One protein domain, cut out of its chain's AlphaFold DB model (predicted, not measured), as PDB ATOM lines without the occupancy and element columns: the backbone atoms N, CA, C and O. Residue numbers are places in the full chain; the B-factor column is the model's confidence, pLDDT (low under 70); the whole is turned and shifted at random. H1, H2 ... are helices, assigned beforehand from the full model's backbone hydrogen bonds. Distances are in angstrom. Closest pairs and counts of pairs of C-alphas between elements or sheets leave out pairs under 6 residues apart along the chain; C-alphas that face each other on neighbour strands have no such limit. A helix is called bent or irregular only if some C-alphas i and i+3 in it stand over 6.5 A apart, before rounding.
ATOM      1  N   ILE A   4      15.228  22.804 -47.437       88.31
ATOM      2  CA  ILE A   4      16.452  23.566 -47.147       88.31
ATOM      3  C   ILE A   4      16.962  24.345 -48.366       88.31
ATOM      4  O   ILE A   4      17.439  25.466 -48.202       88.31
ATOM      5  N   ASP A   5      16.894  23.774 -49.568       88.38
ATOM      6  CA  ASP A   5      17.374  24.449 -50.777       88.38
ATOM      7  C   ASP A   5      16.432  25.583 -51.185       88.38
ATOM      8  O   ASP A   5      16.910  26.658 -51.538       88.38
ATOM      9  N   LEU A   6      15.118  25.386 -51.012       90.25
ATOM     10  CA  LEU A   6      14.125  26.448 -51.190       90.25
ATOM     11  C   LEU A   6      14.370  27.615 -50.229       90.25
ATOM     12  O   LEU A   6      14.398  28.762 -50.658       90.25
ATOM     13  N   ILE A   7      14.624  27.334 -48.944       90.19
ATOM     14  CA  ILE A   7      14.931  28.387 -47.962       90.19
ATOM     15  C   ILE A   7      16.161  29.189 -48.398       90.19
ATOM     16  O   ILE A   7      16.156  30.412 -48.308       90.19
ATOM     17  N   LYS A   8      17.218  28.525 -48.885       88.94
ATOM     18  CA  LYS A   8      18.419  29.228 -49.365       88.94
ATOM     19  C   LYS A   8      18.112  30.117 -50.564       88.94
ATOM     20  O   LYS A   8      18.597  31.241 -50.590       88.94
ATOM     21  N   GLU A   9      17.353  29.615 -51.534       90.44
ATOM     22  CA  GLU A   9      16.969  30.367 -52.731       90.44
ATOM     23  C   GLU A   9      16.167  31.618 -52.363       90.44
ATOM     24  O   GLU A   9      16.570  32.724 -52.708       90.44
ATOM     25  N   LEU A  10      15.104  31.462 -51.572       89.69
ATOM     26  CA  LEU A  10      14.249  32.572 -51.150       89.69
ATOM     27  C   LEU A  10      15.009  33.598 -50.301       89.69
ATOM     28  O   LEU A  10      14.869  34.799 -50.509       89.69
ATOM     29  N   LYS A  11      15.896  33.145 -49.406       88.31
ATOM     30  CA  LYS A  11      16.787  34.049 -48.663       88.31
ATOM     31  C   LYS A  11      17.723  34.832 -49.569       88.31
ATOM     32  O   LYS A  11      17.977  36.001 -49.306       88.31
ATOM     33  N   GLN A  12      18.276  34.193 -50.601       87.31
ATOM     34  CA  GLN A  12      19.079  34.920 -51.575       87.31
ATOM     35  C   GLN A  12      18.219  35.966 -52.274       87.31
ATOM     36  O   GLN A  12      18.660  37.104 -52.347       87.31
ATOM     37  N   ASN A  13      16.998  35.638 -52.694       87.31
ATOM     38  CA  ASN A  13      16.112  36.618 -53.322       87.31
ATOM     39  C   ASN A  13      15.859  37.826 -52.408       87.31
ATOM     40  O   ASN A  13      16.045  38.947 -52.866       87.31
ATOM     41  N   ILE A  14      15.585  37.613 -51.113       85.94
ATOM     42  CA  ILE A  14      15.449  38.697 -50.119       85.94
ATOM     43  C   ILE A  14      16.701  39.590 -50.078       85.94
ATOM     44  O   ILE A  14      16.589  40.810 -50.118       85.94
ATOM     45  N   LEU A  15      17.905  39.007 -50.051       84.06
ATOM     46  CA  LEU A  15      19.165  39.768 -50.030       84.06
ATOM     47  C   LEU A  15      19.434  40.563 -51.322       84.06
ATOM     48  O   LEU A  15      20.246  41.486 -51.298       84.06
ATOM     49  N   HIS A  16      18.808  40.187 -52.442       82.75
ATOM     50  CA  HIS A  16      18.932  40.885 -53.727       82.75
ATOM     51  C   HIS A  16      17.885  41.991 -53.915       82.75
ATOM     52  O   HIS A  16      17.969  42.721 -54.903       82.75
ATOM     53  N   ILE A  17      16.920  42.129 -53.000       81.19
ATOM     54  CA  ILE A  17      15.999  43.266 -52.993       81.19
ATOM     55  C   ILE A  17      16.809  44.492 -52.558       81.19
ATOM     56  O   ILE A  17      17.257  44.594 -51.413       81.19
ATOM     57  N   ASP A  18      17.057  45.399 -53.507       67.25
ATOM     58  CA  ASP A  18      17.784  46.640 -53.256       67.25
ATOM     59  C   ASP A  18      17.106  47.412 -52.113       67.25
ATOM     60  O   ASP A  18      15.883  47.502 -52.023       67.25
ATOM     61  N   SER A  19      17.910  48.003 -51.225       57.22
ATOM     62  CA  SER A  19      17.453  48.734 -50.032       57.22
ATOM     63  C   SER A  19      16.793  50.085 -50.363       57.22
ATOM     64  O   SER A  19      17.036  51.086 -49.689       57.22
ATOM     65  N   THR A  20      16.004  50.163 -51.436       54.94
ATOM     66  CA  THR A  20      15.307  51.375 -51.874       54.94
ATOM     67  C   THR A  20      14.047  51.691 -51.066       54.94
ATOM     68  O   THR A  20      13.418  52.711 -51.343       54.94
ATOM     69  N   GLU A  21      13.718  50.890 -50.043       64.00
ATOM     70  CA  GLU A  21      12.586  51.083 -49.112       64.00
ATOM     71  C   GLU A  21      11.265  51.422 -49.830       64.00
ATOM     72  O   GLU A  21      10.423  52.163 -49.308       64.00
ATOM     73  N   SER A  22      11.058  50.921 -51.055       81.31
ATOM     74  CA  SER A  22       9.764  51.082 -51.700       81.31
ATOM     75  C   SER A  22       8.756  50.129 -51.061       81.31
ATOM     76  O   SER A  22       9.095  49.073 -50.526       81.31
ATOM     77  N   LEU A  23       7.479  50.506 -51.105       82.12
ATOM     78  CA  LEU A  23       6.401  49.658 -50.596       82.12
ATOM     79  C   LEU A  23       6.283  48.338 -51.382       82.12
ATOM     80  O   LEU A  23       5.756  47.365 -50.852       82.12
ATOM     81  N   ASP A  24       6.760  48.304 -52.625       84.44
ATOM     82  CA  ASP A  24       6.773  47.088 -53.437       84.44
ATOM     83  C   ASP A  24       7.924  46.157 -53.015       84.44
ATOM     84  O   ASP A  24       7.683  44.966 -52.830       84.44
ATOM     85  N   ASP A  25       9.110  46.706 -52.725       83.12
ATOM     86  CA  ASP A  25      10.264  45.953 -52.200       83.12
ATOM     87  C   ASP A  25       9.936  45.283 -50.852       83.12
ATOM     88  O   ASP A  25      10.254  44.115 -50.624       83.12
ATOM     89  N   LEU A  26       9.247  46.008 -49.957       83.31
ATOM     90  CA  LEU A  26       8.824  45.470 -48.659       83.31
ATOM     91  C   LEU A  26       7.872  44.278 -48.828       83.31
ATOM     92  O   LEU A  26       8.066  43.242 -48.198       83.31
ATOM     93  N   LYS A  27       6.873  44.408 -49.706       86.62
ATOM     94  CA  LYS A  27       5.912  43.330 -49.982       86.62
ATOM     95  C   LYS A  27       6.577  42.103 -50.585       86.62
ATOM     96  O   LYS A  27       6.165  40.987 -50.287       86.62
ATOM     97  N   GLU A  28       7.558  42.301 -51.460       87.19
ATOM     98  CA  GLU A  28       8.295  41.198 -52.072       87.19
ATOM     99  C   GLU A  28       9.128  40.444 -51.026       87.19
ATOM    100  O   GLU A  28       9.096  39.214 -50.986       87.19
ATOM    101  N   SER A  29       9.779  41.164 -50.106       86.44
ATOM    102  CA  SER A  29      10.478  40.544 -48.976       86.44
ATOM    103  C   SER A  29       9.518  39.763 -48.074       86.44
ATOM    104  O   SER A  29       9.764  38.590 -47.798       86.44
ATOM    105  N   GLU A  30       8.406  40.374 -47.651       88.12
ATOM    106  CA  GLU A  30       7.381  39.720 -46.818       88.12
ATOM    107  C   GLU A  30       6.794  38.476 -47.505       88.12
ATOM    108  O   GLU A  30       6.540  37.457 -46.860       88.12
ATOM    109  N   PHE A  31       6.617  38.527 -48.827       90.88
ATOM    110  CA  PHE A  31       6.162  37.387 -49.616       90.88
ATOM    111  C   PHE A  31       7.155  36.219 -49.550       90.88
ATOM    112  O   PHE A  31       6.750  35.087 -49.287       90.88
ATOM    113  N   TYR A  32       8.456  36.473 -49.714       91.75
ATOM    114  CA  TYR A  32       9.464  35.419 -49.591       91.75
ATOM    115  C   TYR A  32       9.578  34.868 -48.167       91.75
ATOM    116  O   TYR A  32       9.769  33.663 -47.991       91.75
ATOM    117  N   GLU A  33       9.425  35.706 -47.140       91.56
ATOM    118  CA  GLU A  33       9.366  35.234 -45.752       91.56
ATOM    119  C   GLU A  33       8.159  34.324 -45.513       91.56
ATOM    120  O   GLU A  33       8.293  33.263 -44.889       91.56
ATOM    121  N   PHE A  34       7.000  34.692 -46.065       93.00
ATOM    122  CA  PHE A  34       5.810  33.852 -46.047       93.00
ATOM    123  C   PHE A  34       6.062  32.504 -46.730       93.00
ATOM    124  O   PHE A  34       5.764  31.466 -46.141       93.00
ATOM    125  N   GLU A  35       6.654  32.493 -47.927       94.94
ATOM    126  CA  GLU A  35       6.962  31.254 -48.652       94.94
ATOM    127  C   GLU A  35       7.949  30.358 -47.890       94.94
ATOM    128  O   GLU A  35       7.770  29.138 -47.842       94.94
ATOM    129  N   ILE A  36       8.966  30.942 -47.244       94.62
ATOM    130  CA  ILE A  36       9.897  30.201 -46.382       94.62
ATOM    131  C   ILE A  36       9.137  29.537 -45.233       94.62
ATOM    132  O   ILE A  36       9.299  28.335 -44.995       94.62
ATOM    133  N   MET A  37       8.316  30.305 -44.516       96.25
ATOM    134  CA  MET A  37       7.606  29.795 -43.349       96.25
ATOM    135  C   MET A  37       6.569  28.739 -43.734       96.25
ATOM    136  O   MET A  37       6.484  27.697 -43.077       96.25
ATOM    137  N   ASP A  38       5.833  28.955 -44.824       96.31
ATOM    138  CA  ASP A  38       4.884  27.980 -45.354       96.31
ATOM    139  C   ASP A  38       5.595  26.683 -45.757       96.31
ATOM    140  O   ASP A  38       5.169  25.596 -45.372       96.31
ATOM    141  N   ALA A  39       6.756  26.763 -46.413       96.81
ATOM    142  CA  ALA A  39       7.523  25.574 -46.776       96.81
ATOM    143  C   ALA A  39       7.961  24.746 -45.552       96.81
ATOM    144  O   ALA A  39       7.921  23.509 -45.587       96.81
ATOM    145  N   VAL A  40       8.364  25.401 -44.456       97.75
ATOM    146  CA  VAL A  40       8.705  24.717 -43.196       97.75
ATOM    147  C   VAL A  40       7.451  24.152 -42.524       97.75
ATOM    148  O   VAL A  40       7.476  23.021 -42.031       97.75
ATOM    149  N   PHE A  41       6.341  24.887 -42.547       97.75
ATOM    150  CA  PHE A  41       5.046  24.430 -42.047       97.75
ATOM    151  C   PHE A  41       4.589  23.152 -42.768       97.75
ATOM    152  O   PHE A  41       4.354  22.127 -42.119       97.75
ATOM    153  N   GLN A  42       4.576  23.156 -44.103       96.50
ATOM    154  CA  GLN A  42       4.223  21.996 -44.926       96.50
ATOM    155  C   GLN A  42       5.171  20.816 -44.693       96.50
ATOM    156  O   GLN A  42       4.740  19.660 -44.633       96.50
ATOM    157  N   TYR A  43       6.469  21.082 -44.502       97.50
ATOM    158  CA  TYR A  43       7.425  20.047 -44.111       97.50
ATOM    159  C   TYR A  43       7.034  19.394 -42.777       97.50
ATOM    160  O   TYR A  43       7.038  18.165 -42.673       97.50
ATOM    161  N   CYS A  44       6.653  20.184 -41.773       97.62
ATOM    162  CA  CYS A  44       6.206  19.665 -40.482       97.62
ATOM    163  C   CYS A  44       4.930  18.816 -40.618       97.62
ATOM    164  O   CYS A  44       4.875  17.726 -40.045       97.62
ATOM    165  N   LEU A  45       3.945  19.265 -41.410       96.00
ATOM    166  CA  LEU A  45       2.719  18.498 -41.680       96.00
ATOM    167  C   LEU A  45       3.031  17.150 -42.343       96.00
ATOM    168  O   LEU A  45       2.577  16.100 -41.885       96.00
ATOM    169  N   LYS A  46       3.880  17.151 -43.376       95.69
ATOM    170  CA  LYS A  46       4.284  15.937 -44.100       95.69
ATOM    171  C   LYS A  46       4.985  14.917 -43.199       95.69
ATOM    172  O   LYS A  46       4.801  13.713 -43.380       95.69
ATOM    173  N   ASN A  47       5.779  15.389 -42.239       96.69
ATOM    174  CA  ASN A  47       6.469  14.542 -41.263       96.69
ATOM    175  C   ASN A  47       5.610  14.197 -40.037       96.69
ATOM    176  O   ASN A  47       6.079  13.479 -39.156       96.69
ATOM    177  N   LYS A  48       4.346  14.647 -40.000       96.12
ATOM    178  CA  LYS A  48       3.401  14.410 -38.899       96.12
ATOM    179  C   LYS A  48       3.941  14.876 -37.549       96.12
ATOM    180  O   LYS A  48       3.724  14.225 -36.528       96.12
ATOM    181  N   TYR A  49       4.684  15.976 -37.550       97.94
ATOM    182  CA  TYR A  49       5.071  16.619 -36.304       97.94
ATOM    183  C   TYR A  49       3.851  17.279 -35.680       97.94
ATOM    184  O   TYR A  49       2.938  17.703 -36.385       97.94
ATOM    185  N   SER A  50       3.811  17.306 -34.354       96.31
ATOM    186  CA  SER A  50       2.686  17.865 -33.629       96.31
ATOM    187  C   SER A  50       3.137  18.564 -32.360       96.31
ATOM    188  O   SER A  50       4.142  18.215 -31.743       96.31
ATOM    189  N   THR A  51       2.380  19.585 -31.981       96.56
ATOM    190  CA  THR A  51       2.545  20.305 -30.722       96.56
ATOM    191  C   THR A  51       1.173  20.765 -30.249       96.56
ATOM    192  O   THR A  51       0.347  21.203 -31.045       96.56
ATOM    193  N   GLU A  52       0.881  20.610 -28.957       93.56
ATOM    194  CA  GLU A  52      -0.392  21.043 -28.341       93.56
ATOM    195  C   GLU A  52      -1.664  20.434 -28.992       93.56
ATOM    196  O   GLU A  52      -2.797  20.896 -28.807       93.56
ATOM    197  N   GLY A  53      -1.491  19.315 -29.703       91.62
ATOM    198  CA  GLY A  53      -2.538  18.619 -30.454       91.62
ATOM    199  C   GLY A  53      -2.837  19.210 -31.836       91.62
ATOM    200  O   GLY A  53      -3.778  18.760 -32.478       91.62
ATOM    201  N   PHE A  54      -2.067  20.194 -32.299       95.94
ATOM    202  CA  PHE A  54      -2.062  20.647 -33.691       95.94
ATOM    203  C   PHE A  54      -0.955  19.902 -34.463       95.94
ATOM    204  O   PHE A  54       0.119  19.693 -33.891       95.94
ATOM    205  N   PRO A  55      -1.165  19.506 -35.734       94.44
ATOM    206  CA  PRO A  55      -2.385  19.681 -36.534       94.44
ATOM    207  C   PRO A  55      -3.466  18.620 -36.272       94.44
ATOM    208  O   PRO A  55      -4.587  18.777 -36.737       94.44
ATOM    209  N   GLU A  56      -3.149  17.556 -35.525       94.38
ATOM    210  CA  GLU A  56      -3.956  16.327 -35.416       94.38
ATOM    211  C   GLU A  56      -5.446  16.560 -35.105       94.38
ATOM    212  O   GLU A  56      -6.305  15.898 -35.683       94.38
ATOM    213  N   LYS A  57      -5.772  17.518 -34.229       94.56
ATOM    214  CA  LYS A  57      -7.159  17.872 -33.867       94.56
ATOM    215  C   LYS A  57      -7.987  18.438 -35.026       94.56
ATOM    216  O   LYS A  57      -9.210  18.430 -34.931       94.56
ATOM    217  N   TYR A  58      -7.340  18.942 -36.072       95.06
ATOM    218  CA  TYR A  58      -7.963  19.639 -37.199       95.06
ATOM    219  C   TYR A  58      -7.659  18.961 -38.537       95.06
ATOM    220  O   TYR A  58      -7.784  19.591 -39.582       95.06
ATOM    221  N   GLN A  59      -7.257  17.685 -38.523       93.44
ATOM    222  CA  GLN A  59      -6.901  16.964 -39.747       93.44
ATOM    223  C   GLN A  59      -8.040  16.980 -40.777       93.44
ATOM    224  O   GLN A  59      -7.784  17.231 -41.948       93.44
ATOM    225  N   ASP A  60      -9.292  16.814 -40.339       94.00
ATOM    226  CA  ASP A  60     -10.454  16.864 -41.233       94.00
ATOM    227  C   ASP A  60     -10.614  18.242 -41.911       94.00
ATOM    228  O   ASP A  60     -11.003  18.316 -43.077       94.00
ATOM    229  N   LEU A  61     -10.290  19.339 -41.212       93.38
ATOM    230  CA  LEU A  61     -10.345  20.707 -41.756       93.38
ATOM    231  C   LEU A  61      -9.189  20.981 -42.728       93.38
ATOM    232  O   LEU A  61      -9.373  21.666 -43.730       93.38
ATOM    233  N   LEU A  62      -8.009  20.410 -42.462       91.56
ATOM    234  CA  LEU A  62      -6.875  20.445 -43.389       91.56
ATOM    235  C   LEU A  62      -7.179  19.676 -44.676       91.56
ATOM    236  O   LEU A  62      -6.954  20.195 -45.763       91.56
ATOM    237  N   ASP A  63      -7.706  18.457 -44.552       91.62
ATOM    238  CA  ASP A  63      -7.970  17.569 -45.689       91.62
ATOM    239  C   ASP A  63      -9.117  18.079 -46.573       91.62
ATOM    240  O   ASP A  63      -9.148  17.797 -47.772       91.62
ATOM    241  N   SER A  64     -10.069  18.809 -45.985       92.94
ATOM    242  CA  SER A  64     -11.186  19.426 -46.709       92.94
ATOM    243  C   SER A  64     -10.886  20.823 -47.250       92.94
ATOM    244  O   SER A  64     -11.728  21.354 -47.972       92.94
ATOM    245  N   GLU A  65      -9.711  21.385 -46.939       89.56
ATOM    246  CA  GLU A  65      -9.337  22.765 -47.272       89.56
ATOM    247  C   GLU A  65     -10.416  23.777 -46.836       89.56
ATOM    248  O   GLU A  65     -10.816  24.653 -47.601       89.56
ATOM    249  N   ASP A  66     -10.915  23.634 -45.602       93.62
ATOM    250  CA  ASP A  66     -11.959  24.506 -45.049       93.62
ATOM    251  C   ASP A  66     -11.534  25.986 -45.081       93.62
ATOM    252  O   ASP A  66     -10.467  26.328 -44.576       93.62
ATOM    253  N   GLU A  67     -12.359  26.850 -45.685       90.50
ATOM    254  CA  GLU A  67     -12.031  28.260 -45.973       90.50
ATOM    255  C   GLU A  67     -11.707  29.045 -44.694       90.50
ATOM    256  O   GLU A  67     -10.641  29.653 -44.601       90.50
ATOM    257  N   ASP A  68     -12.567  28.952 -43.675       91.50
ATOM    258  CA  ASP A  68     -12.375  29.645 -42.395       91.50
ATOM    259  C   ASP A  68     -11.118  29.136 -41.674       91.50
ATOM    260  O   ASP A  68     -10.387  29.893 -41.028       91.50
ATOM    261  N   PHE A  69     -10.837  27.835 -41.782       93.12
ATOM    262  CA  PHE A  69      -9.621  27.261 -41.228       93.12
ATOM    263  C   PHE A  69      -8.364  27.687 -41.999       93.12
ATOM    264  O   PHE A  69      -7.333  27.927 -41.373       93.12
ATOM    265  N   GLN A  70      -8.423  27.819 -43.327       91.31
ATOM    266  CA  GLN A  70      -7.309  28.362 -44.112       91.31
ATOM    267  C   GLN A  70      -7.029  29.822 -43.747       91.31
ATOM    268  O   GLN A  70      -5.863  30.183 -43.593       91.31
ATOM    269  N   ASP A  71      -8.071  30.625 -43.519       90.50
ATOM    270  CA  ASP A  71      -7.938  32.006 -43.042       90.50
ATOM    271  C   ASP A  71      -7.331  32.070 -41.632       90.50
ATOM    272  O   ASP A  71      -6.541  32.965 -41.327       90.50
ATOM    273  N   PHE A  72      -7.649  31.101 -40.769       93.62
ATOM    274  CA  PHE A  72      -6.992  30.946 -39.471       93.62
ATOM    275  C   PHE A  72      -5.506  30.575 -39.594       93.62
ATOM    276  O   PHE A  72      -4.709  30.991 -38.754       93.62
ATOM    277  N   LEU A  73      -5.101  29.814 -40.616       94.50
ATOM    278  CA  LEU A  73      -3.703  29.443 -40.870       94.50
ATOM    279  C   LEU A  73      -2.907  30.578 -41.538       94.50
ATOM    280  O   LEU A  73      -2.208  30.376 -42.537       94.50
ATOM    281  N   ASP A  74      -2.975  31.768 -40.954       94.19
ATOM    282  CA  ASP A  74      -2.189  32.915 -41.381       94.19
ATOM    283  C   ASP A  74      -0.683  32.734 -41.090       94.19
ATOM    284  O   ASP A  74      -0.221  31.738 -40.516       94.19
ATOM    285  N   PHE A  75       0.114  33.719 -41.510       94.81
ATOM    286  CA  PHE A  75       1.558  33.710 -41.281       94.81
ATOM    287  C   PHE A  75       1.920  33.568 -39.795       94.81
ATOM    288  O   PHE A  75       2.859  32.842 -39.456       94.81
ATOM    289  N   SER A  76       1.173  34.220 -38.905       96.56
ATOM    290  CA  SER A  76       1.434  34.239 -37.467       96.56
ATOM    291  C   SER A  76       1.185  32.871 -36.838       96.56
ATOM    292  O   SER A  76       2.040  32.362 -36.109       96.56
ATOM    293  N   VAL A  77       0.062  32.225 -37.160       97.31
ATOM    294  CA  VAL A  77      -0.289  30.882 -36.675       97.31
ATOM    295  C   VAL A  77       0.684  29.837 -37.220       97.31
ATOM    296  O   VAL A  77       1.174  28.994 -36.456       97.31
ATOM    297  N   LYS A  78       1.044  29.917 -38.508       97.94
ATOM    298  CA  LYS A  78       2.058  29.038 -39.116       97.94
ATOM    299  C   LYS A  78       3.420  29.206 -38.447       97.94
ATOM    300  O   LYS A  78       4.018  28.207 -38.041       97.94
ATOM    301  N   SER A  79       3.873  30.447 -38.260       97.69
ATOM    302  CA  SER A  79       5.131  30.766 -37.573       97.69
ATOM    303  C   SER A  79       5.137  30.238 -36.144       97.69
ATOM    304  O   SER A  79       6.075  29.561 -35.728       97.69
ATOM    305  N   TYR A  80       4.051  30.467 -35.406       98.44
ATOM    306  CA  TYR A  80       3.895  30.012 -34.031       98.44
ATOM    307  C   TYR A  80       4.017  28.490 -33.906       98.44
ATOM    308  O   TYR A  80       4.770  27.981 -33.069       98.44
ATOM    309  N   TYR A  81       3.327  27.755 -34.780       98.50
ATOM    310  CA  TYR A  81       3.439  26.304 -34.857       98.50
ATOM    311  C   TYR A  81       4.870  25.859 -35.186       98.50
ATOM    312  O   TYR A  81       5.442  25.045 -34.455       98.50
ATOM    313  N   VAL A  82       5.468  26.412 -36.247       98.38
ATOM    314  CA  VAL A  82       6.824  26.058 -36.694       98.38
ATOM    315  C   VAL A  82       7.847  26.312 -35.591       98.38
ATOM    316  O   VAL A  82       8.664  25.436 -35.306       98.38
ATOM    317  N   TYR A  83       7.782  27.455 -34.909       98.25
ATOM    318  CA  TYR A  83       8.675  27.776 -33.800       98.25
ATOM    319  C   TYR A  83       8.549  26.775 -32.656       98.25
ATOM    320  O   TYR A  83       9.568  26.252 -32.194       98.25
ATOM    321  N   LYS A  84       7.327  26.421 -32.245       98.44
ATOM    322  CA  LYS A  84       7.120  25.400 -31.208       98.44
ATOM    323  C   LYS A  84       7.670  24.036 -31.618       98.44
ATOM    324  O   LYS A  84       8.383  23.411 -30.830       98.44
ATOM    325  N   VAL A  85       7.415  23.598 -32.850       98.38
ATOM    326  CA  VAL A  85       7.948  22.330 -33.373       98.38
ATOM    327  C   VAL A  85       9.474  22.374 -33.482       98.38
ATOM    328  O   VAL A  85      10.137  21.397 -33.142       98.38
ATOM    329  N   SER A  86      10.069  23.505 -33.864       98.00
ATOM    330  CA  SER A  86      11.527  23.667 -33.980       98.00
ATOM    331  C   SER A  86      12.265  23.522 -32.641       98.00
ATOM    332  O   SER A  86      13.429  23.121 -32.592       98.00
ATOM    333  N   LEU A  87      11.594  23.791 -31.520       97.88
ATOM    334  CA  LEU A  87      12.157  23.539 -30.192       97.88
ATOM    335  C   LEU A  87      12.141  22.050 -29.817       97.88
ATOM    336  O   LEU A  87      12.874  21.649 -28.916       97.88
ATOM    337  N   GLN A  88      11.354  21.234 -30.518       97.69
ATOM    338  CA  GLN A  88      11.172  19.803 -30.263       97.69
ATOM    339  C   GLN A  88      11.908  18.929 -31.290       97.69
ATOM    340  O   GLN A  88      12.416  17.864 -30.939       97.69
ATOM    341  N   GLN A  89      11.990  19.382 -32.546       97.94
ATOM    342  CA  GLN A  89      12.499  18.624 -33.689       97.94
ATOM    343  C   GLN A  89      13.745  19.291 -34.282       97.94
ATOM    344  O   GLN A  89      13.738  20.456 -34.684       97.94
ATOM    345  N   ASN A  90      14.855  18.553 -34.318       96.12
ATOM    346  CA  ASN A  90      16.167  19.108 -34.667       96.12
ATOM    347  C   ASN A  90      16.332  19.426 -36.164       96.12
ATOM    348  O   ASN A  90      17.114  20.294 -36.539       96.12
ATOM    349  N   ASP A  91      15.647  18.700 -37.034       96.19
ATOM    350  CA  ASP A  91      15.570  18.989 -38.466       96.19
ATOM    351  C   ASP A  91      14.839  20.312 -38.733       96.19
ATOM    352  O   ASP A  91      15.381  21.168 -39.433       96.19
ATOM    353  N   VAL A  92      13.690  20.534 -38.092       97.38
ATOM    354  CA  VAL A  92      12.941  21.798 -38.171       97.38
ATOM    355  C   VAL A  92      13.753  22.941 -37.566       97.38
ATOM    356  O   VAL A  92      13.852  24.007 -38.170       97.38
ATOM    357  N   PHE A  93      14.432  22.710 -36.437       96.44
ATOM    358  CA  PHE A  93      15.367  23.682 -35.861       96.44
ATOM    359  C   PHE A  93      16.423  24.152 -36.864       96.44
ATOM    360  O   PHE A  93      16.681  25.346 -36.966       96.44
ATOM    361  N   LYS A  94      17.026  23.238 -37.633       93.69
ATOM    362  CA  LYS A  94      18.033  23.602 -38.643       93.69
ATOM    363  C   LYS A  94      17.446  24.460 -39.761       93.69
ATOM    364  O   LYS A  94      18.140  25.352 -40.242       93.69
ATOM    365  N   MET A  95      16.200  24.205 -40.161       94.81
ATOM    366  CA  MET A  95      15.498  25.015 -41.163       94.81
ATOM    367  C   MET A  95      15.201  26.420 -40.634       94.81
ATOM    368  O   MET A  95      15.538  27.397 -41.296       94.81
ATOM    369  N   VAL A  96      14.667  26.530 -39.415       94.19
ATOM    370  CA  VAL A  96      14.406  27.826 -38.765       94.19
ATOM    371  C   VAL A  96      15.704  28.592 -38.530       94.19
ATOM    372  O   VAL A  96      15.786  29.772 -38.835       94.19
ATOM    373  N   LYS A  97      16.764  27.922 -38.072       91.75
ATOM    374  CA  LYS A  97      18.076  28.554 -37.895       91.75
ATOM    375  C   LYS A  97      18.633  29.089 -39.213       91.75
ATOM    376  O   LYS A  97      19.219  30.166 -39.231       91.75
ATOM    377  N   LEU A  98      18.473  28.343 -40.304       89.69
ATOM    378  CA  LEU A  98      18.878  28.790 -41.634       89.69
ATOM    379  C   LEU A  98      18.075  30.019 -42.081       89.69
ATOM    380  O   LEU A  98      18.659  30.941 -42.649       89.69
ATOM    381  N   TYR A  99      16.772  30.043 -41.788       87.19
ATOM    382  CA  TYR A  99      15.920  31.207 -42.006       87.19
ATOM    383  C   TYR A  99      16.413  32.427 -41.208       87.19
ATOM    384  O   TYR A  99      16.728  33.451 -41.806       87.19
ATOM    385  N   CYS A 100      16.601  32.293 -39.893       81.00
ATOM    386  CA  CYS A 100      16.964  33.403 -39.006       81.00
ATOM    387  C   CYS A 100      18.411  33.898 -39.153       81.00
ATOM    388  O   CYS A 100      18.695  35.030 -38.782       81.00
ATOM    389  N   ASN A 101      19.344  33.063 -39.625       80.06
ATOM    390  CA  ASN A 101      20.759  33.427 -39.627       80.06
ATOM    391  C   ASN A 101      21.241  33.935 -40.982       80.06
ATOM    392  O   ASN A 101      21.146  33.216 -41.981       80.06
ATOM    393  N   ASP A 102      21.858  35.109 -41.001       69.38
ATOM    394  CA  ASP A 102      22.657  35.544 -42.141       69.38
ATOM    395  C   ASP A 102      23.957  34.750 -42.221       69.38
ATOM    396  O   ASP A 102      24.583  34.399 -41.219       69.38
ATOM    397  N   SER A 103      24.386  34.448 -43.446       64.75
ATOM    398  CA  SER A 103      25.565  33.615 -43.706       64.75
ATOM    399  C   SER A 103      26.866  34.171 -43.117       64.75
ATOM    400  O   SER A 103      27.849  33.438 -43.028       64.75
ATOM    401  N   GLU A 104      26.883  35.444 -42.720       62.59
ATOM    402  CA  GLU A 104      28.069  36.160 -42.245       62.59
ATOM    403  C   GLU A 104      28.232  36.161 -40.717       62.59
ATOM    404  O   GLU A 104      29.306  36.509 -40.218       62.59
ATOM    405  N   VAL A 105      27.218  35.733 -39.954       68.06
ATOM    406  CA  VAL A 105      27.244  35.774 -38.484       68.06
ATOM    407  C   VAL A 105      27.312  34.364 -37.897       68.06
ATOM    408  O   VAL A 105      26.528  33.468 -38.225       68.06
ATOM    409  N   VAL A 106      28.263  34.157 -36.978       70.75
ATOM    410  CA  VAL A 106      28.333  32.933 -36.167       70.75
ATOM    411  C   VAL A 106      27.227  32.991 -35.118       70.75
ATOM    412  O   VAL A 106      27.438  33.408 -33.983       70.75
ATOM    413  N   TYR A 107      26.032  32.584 -35.521       80.12
ATOM    414  CA  TYR A 107      24.861  32.531 -34.662       80.12
ATOM    415  C   TYR A 107      24.768  31.159 -33.994       80.12
ATOM    416  O   TYR A 107      24.675  30.111 -34.656       80.12
ATOM    417  N   SER A 108      24.889  31.137 -32.666       89.44
ATOM    418  CA  SER A 108      24.938  29.886 -31.916       89.44
ATOM    419  C   SER A 108      23.570  29.203 -31.885       89.44
ATOM    420  O   SER A 108      22.527  29.836 -32.041       89.44
ATOM    421  N   ASP A 109      23.559  27.884 -31.676       92.38
ATOM    422  CA  ASP A 109      22.295  27.156 -31.515       92.38
ATOM    423  C   ASP A 109      21.505  27.663 -30.302       92.38
ATOM    424  O   ASP A 109      20.278  27.682 -30.331       92.38
ATOM    425  N   GLN A 110      22.198  28.084 -29.239       93.31
ATOM    426  CA  GLN A 110      21.550  28.578 -28.030       93.31
ATOM    427  C   GLN A 110      20.916  29.953 -28.250       93.31
ATOM    428  O   GLN A 110      19.795  30.164 -27.795       93.31
ATOM    429  N   ASP A 111      21.593  30.853 -28.963       91.81
ATOM    430  CA  ASP A 111      21.052  32.179 -29.280       91.81
ATOM    431  C   ASP A 111      19.820  32.045 -30.178       91.81
ATOM    432  O   ASP A 111      18.772  32.592 -29.858       91.81
ATOM    433  N   CYS A 112      19.886  31.180 -31.195       92.94
ATOM    434  CA  CYS A 112      18.730  30.865 -32.036       92.94
ATOM    435  C   CYS A 112      17.544  30.329 -31.228       92.94
ATOM    436  O   CYS A 112      16.412  30.769 -31.410       92.94
ATOM    437  N   ARG A 113      17.780  29.410 -30.284       95.50
ATOM    438  CA  ARG A 113      16.713  28.911 -29.401       95.50
ATOM    439  C   ARG A 113      16.140  30.002 -28.504       95.50
ATOM    440  O   ARG A 113      14.933  30.003 -28.272       95.50
ATOM    441  N   ASN A 114      16.978  30.900 -27.997       95.19
ATOM    442  CA  ASN A 114      16.524  32.021 -27.181       95.19
ATOM    443  C   ASN A 114      15.636  32.965 -27.998       95.19
ATOM    444  O   ASN A 114      14.567  33.335 -27.520       95.19
ATOM    445  N   ASP A 115      16.020  33.279 -29.232       94.62
ATOM    446  CA  ASP A 115      15.252  34.177 -30.096       94.62
ATOM    447  C   ASP A 115      13.938  33.531 -30.556       94.62
ATOM    448  O   ASP A 115      12.896  34.183 -30.523       94.62
ATOM    449  N   ILE A 116      13.929  32.222 -30.836       96.69
ATOM    450  CA  ILE A 116      12.690  31.459 -31.069       96.69
ATOM    451  C   ILE A 116      11.756  31.548 -29.850       96.69
ATOM    452  O   ILE A 116      10.556  31.770 -29.997       96.69
ATOM    453  N   LEU A 117      12.283  31.406 -28.628       97.69
ATOM    454  CA  LEU A 117      11.485  31.545 -27.404       97.69
ATOM    455  C   LEU A 117      10.945  32.970 -27.210       97.69
ATOM    456  O   LEU A 117       9.858  33.136 -26.657       97.69
ATOM    457  N   VAL A 118      11.691  33.994 -27.630       97.50
ATOM    458  CA  VAL A 118      11.225  35.387 -27.624       97.50
ATOM    459  C   VAL A 118      10.109  35.578 -28.653       97.50
ATOM    460  O   VAL A 118       9.068  36.120 -28.291       97.50
ATOM    461  N   ALA A 119      10.271  35.074 -29.878       96.44
ATOM    462  CA  ALA A 119       9.256  35.150 -30.929       96.44
ATOM    463  C   ALA A 119       7.940  34.473 -30.511       96.44
ATOM    464  O   ALA A 119       6.874  35.068 -30.636       96.44
ATOM    465  N   ILE A 120       8.013  33.276 -29.914       98.12
ATOM    466  CA  ILE A 120       6.843  32.582 -29.345       98.12
ATOM    467  C   ILE A 120       6.124  33.470 -28.322       98.12
ATOM    468  O   ILE A 120       4.906  33.599 -28.382       98.12
ATOM    469  N   LYS A 121       6.862  34.116 -27.410       98.06
ATOM    470  CA  LYS A 121       6.266  34.998 -26.393       98.06
ATOM    471  C   LYS A 121       5.608  36.240 -26.989       98.06
ATOM    472  O   LYS A 121       4.598  36.680 -26.452       98.06
ATOM    473  N   ILE A 122       6.185  36.821 -28.041       97.75
ATOM    474  CA  ILE A 122       5.596  37.973 -28.740       97.75
ATOM    475  C   ILE A 122       4.263  37.559 -29.371       97.75
ATOM    476  O   ILE A 122       3.244  38.183 -29.097       97.75
ATOM    477  N   LEU A 123       4.242  36.438 -30.097       97.62
ATOM    478  CA  LEU A 123       3.029  35.890 -30.711       97.62
ATOM    479  C   LEU A 123       1.948  35.573 -29.658       97.62
ATOM    480  O   LEU A 123       0.781  35.911 -29.837       97.62
ATOM    481  N   GLU A 124       2.329  34.998 -28.512       97.50
ATOM    482  CA  GLU A 124       1.407  34.769 -27.387       97.50
ATOM    483  C   GLU A 124       0.827  36.080 -26.825       97.50
ATOM    484  O   GLU A 124      -0.349  36.126 -26.461       97.50
ATOM    485  N   GLN A 125       1.623  37.154 -26.755       97.06
ATOM    486  CA  GLN A 125       1.164  38.478 -26.314       97.06
ATOM    487  C   GLN A 125       0.217  39.140 -27.321       97.06
ATOM    488  O   GLN A 125      -0.685  39.872 -26.913       97.06
ATOM    489  N   GLU A 126       0.392  38.857 -28.609       95.56
ATOM    490  CA  GLU A 126      -0.492  39.290 -29.698       95.56
ATOM    491  C   GLU A 126      -1.775  38.443 -29.796       95.56
ATOM    492  O   GLU A 126      -2.693  38.785 -30.536       95.56
ATOM    493  N   GLY A 127      -1.880  37.373 -28.999       95.25
ATOM    494  CA  GLY A 127      -3.054  36.502 -28.937       95.25
ATOM    495  C   GLY A 127      -3.044  35.351 -29.944       95.25
ATOM    496  O   GLY A 127      -4.059  34.671 -30.095       95.25
ATOM    497  N   VAL A 128      -1.913  35.101 -30.607       96.56
ATOM    498  CA  VAL A 128      -1.748  33.993 -31.553       96.56
ATOM    499  C   VAL A 128      -1.814  32.659 -30.807       96.56
ATOM    500  O   VAL A 128      -1.197  32.461 -29.758       96.56
ATOM    501  N   THR A 129      -2.582  31.717 -31.347       95.56
ATOM    502  CA  THR A 129      -2.812  30.403 -30.742       95.56
ATOM    503  C   THR A 129      -3.026  29.337 -31.812       95.56
ATOM    504  O   THR A 129      -3.388  29.645 -32.940       95.56
TER     505      THR A 129
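Overview. This is residues 4 to 129 of the 149 residues of an uncharacterized protein of Kaistella carnis (UniProt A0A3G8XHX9). Three helices, H1, H2 and H6, make an up-and-down bundle, with H5 crossing H2 steeply and making a corner with H6 at its residues 82 to 86, and H7 covering the side of H5 away from H2. The short helices H3 and H4 form a loose corner at one end of the longest axis, away from the bundle. The printed part has 126 residues with seven named helices, H1 to H7 in order along the chain, and no named strand; the class is all helix. It is compact, with a radius of gyration of the C-alphas of 15.2 A, and spans 43 by 34 by 31 A.

Along the chain. H1 is residues 4 to 16, beginning at C-alpha 4 (16.452, 23.566, -47.147) and 18.7 A long from first to last C-alpha. H2, residues 23 to 46, is the longest, 34.4 A, ending at C-alpha 46 (4.284, 15.937, -44.100). H3 is residues 56 to 63 and is irregular: C-alphas 57 and 60 are 8.1 A apart. H4 is residues 67 to 72, H5 residues 75 to 86, 15.9 A, and H6 residues 90 to 100, 15.0 A. H7, residues 109 to 125, is 24.5 A long and ends at C-alpha 125 (1.164, 38.478, -26.314).

Arrangement. H1 and H2 form a helical hairpin and touch at a shallow tilt of 7 degrees, opposite ways; their closest C-alphas, of Ile 14 and Ser 29, are 5.4 A apart. H6 touches H1 at a shallow tilt of 7 degrees, the same way, closest at the C-alphas of Ile 4 and Met 95, 6.2 A. H6 also touches H2, with residues 36 to 44 of H2 alone, at a shallow tilt of 2 degrees, opposite ways; the C-alphas of Val 40 and Met 95 are closest, 7.1 A. H5 touches H2, with residues 34 to 44 of H2 alone, at a steep tilt of 45 degrees, closest at the C-alphas of Phe 41 and Val 82, 5.9 A. H7 touches H5 with its residues 116 to 123 alone, at a steep tilt of 40 degrees, opposite ways; the C-alphas of Tyr 83 and Ile 116 are closest, 6.1 A. H3 and H4 only just touch, and only at the corner, with 3 pairs of C-alphas within 8 A, those of Leu 61 and Phe 69 closest at 6.6 A. H2 and H3 are apart, and H4 and H5 meet only through their link. Every O i to N i+4 pair is within hydrogen-bond range in H1, H2, H4, H5, H6 and H7; in H3 it is 2 of 4.

Size, cuts and confidence. The two C-alphas farthest apart, of Thr 20 and Asp 60, are 44.4 A apart. The printed part has no cut, and no link is long. Residues 18 to 24 and 63 to 68 stand free. The mean pLDDT of the printed part is 90.9; residues 18 to 21 and 102 to 105 are under 70.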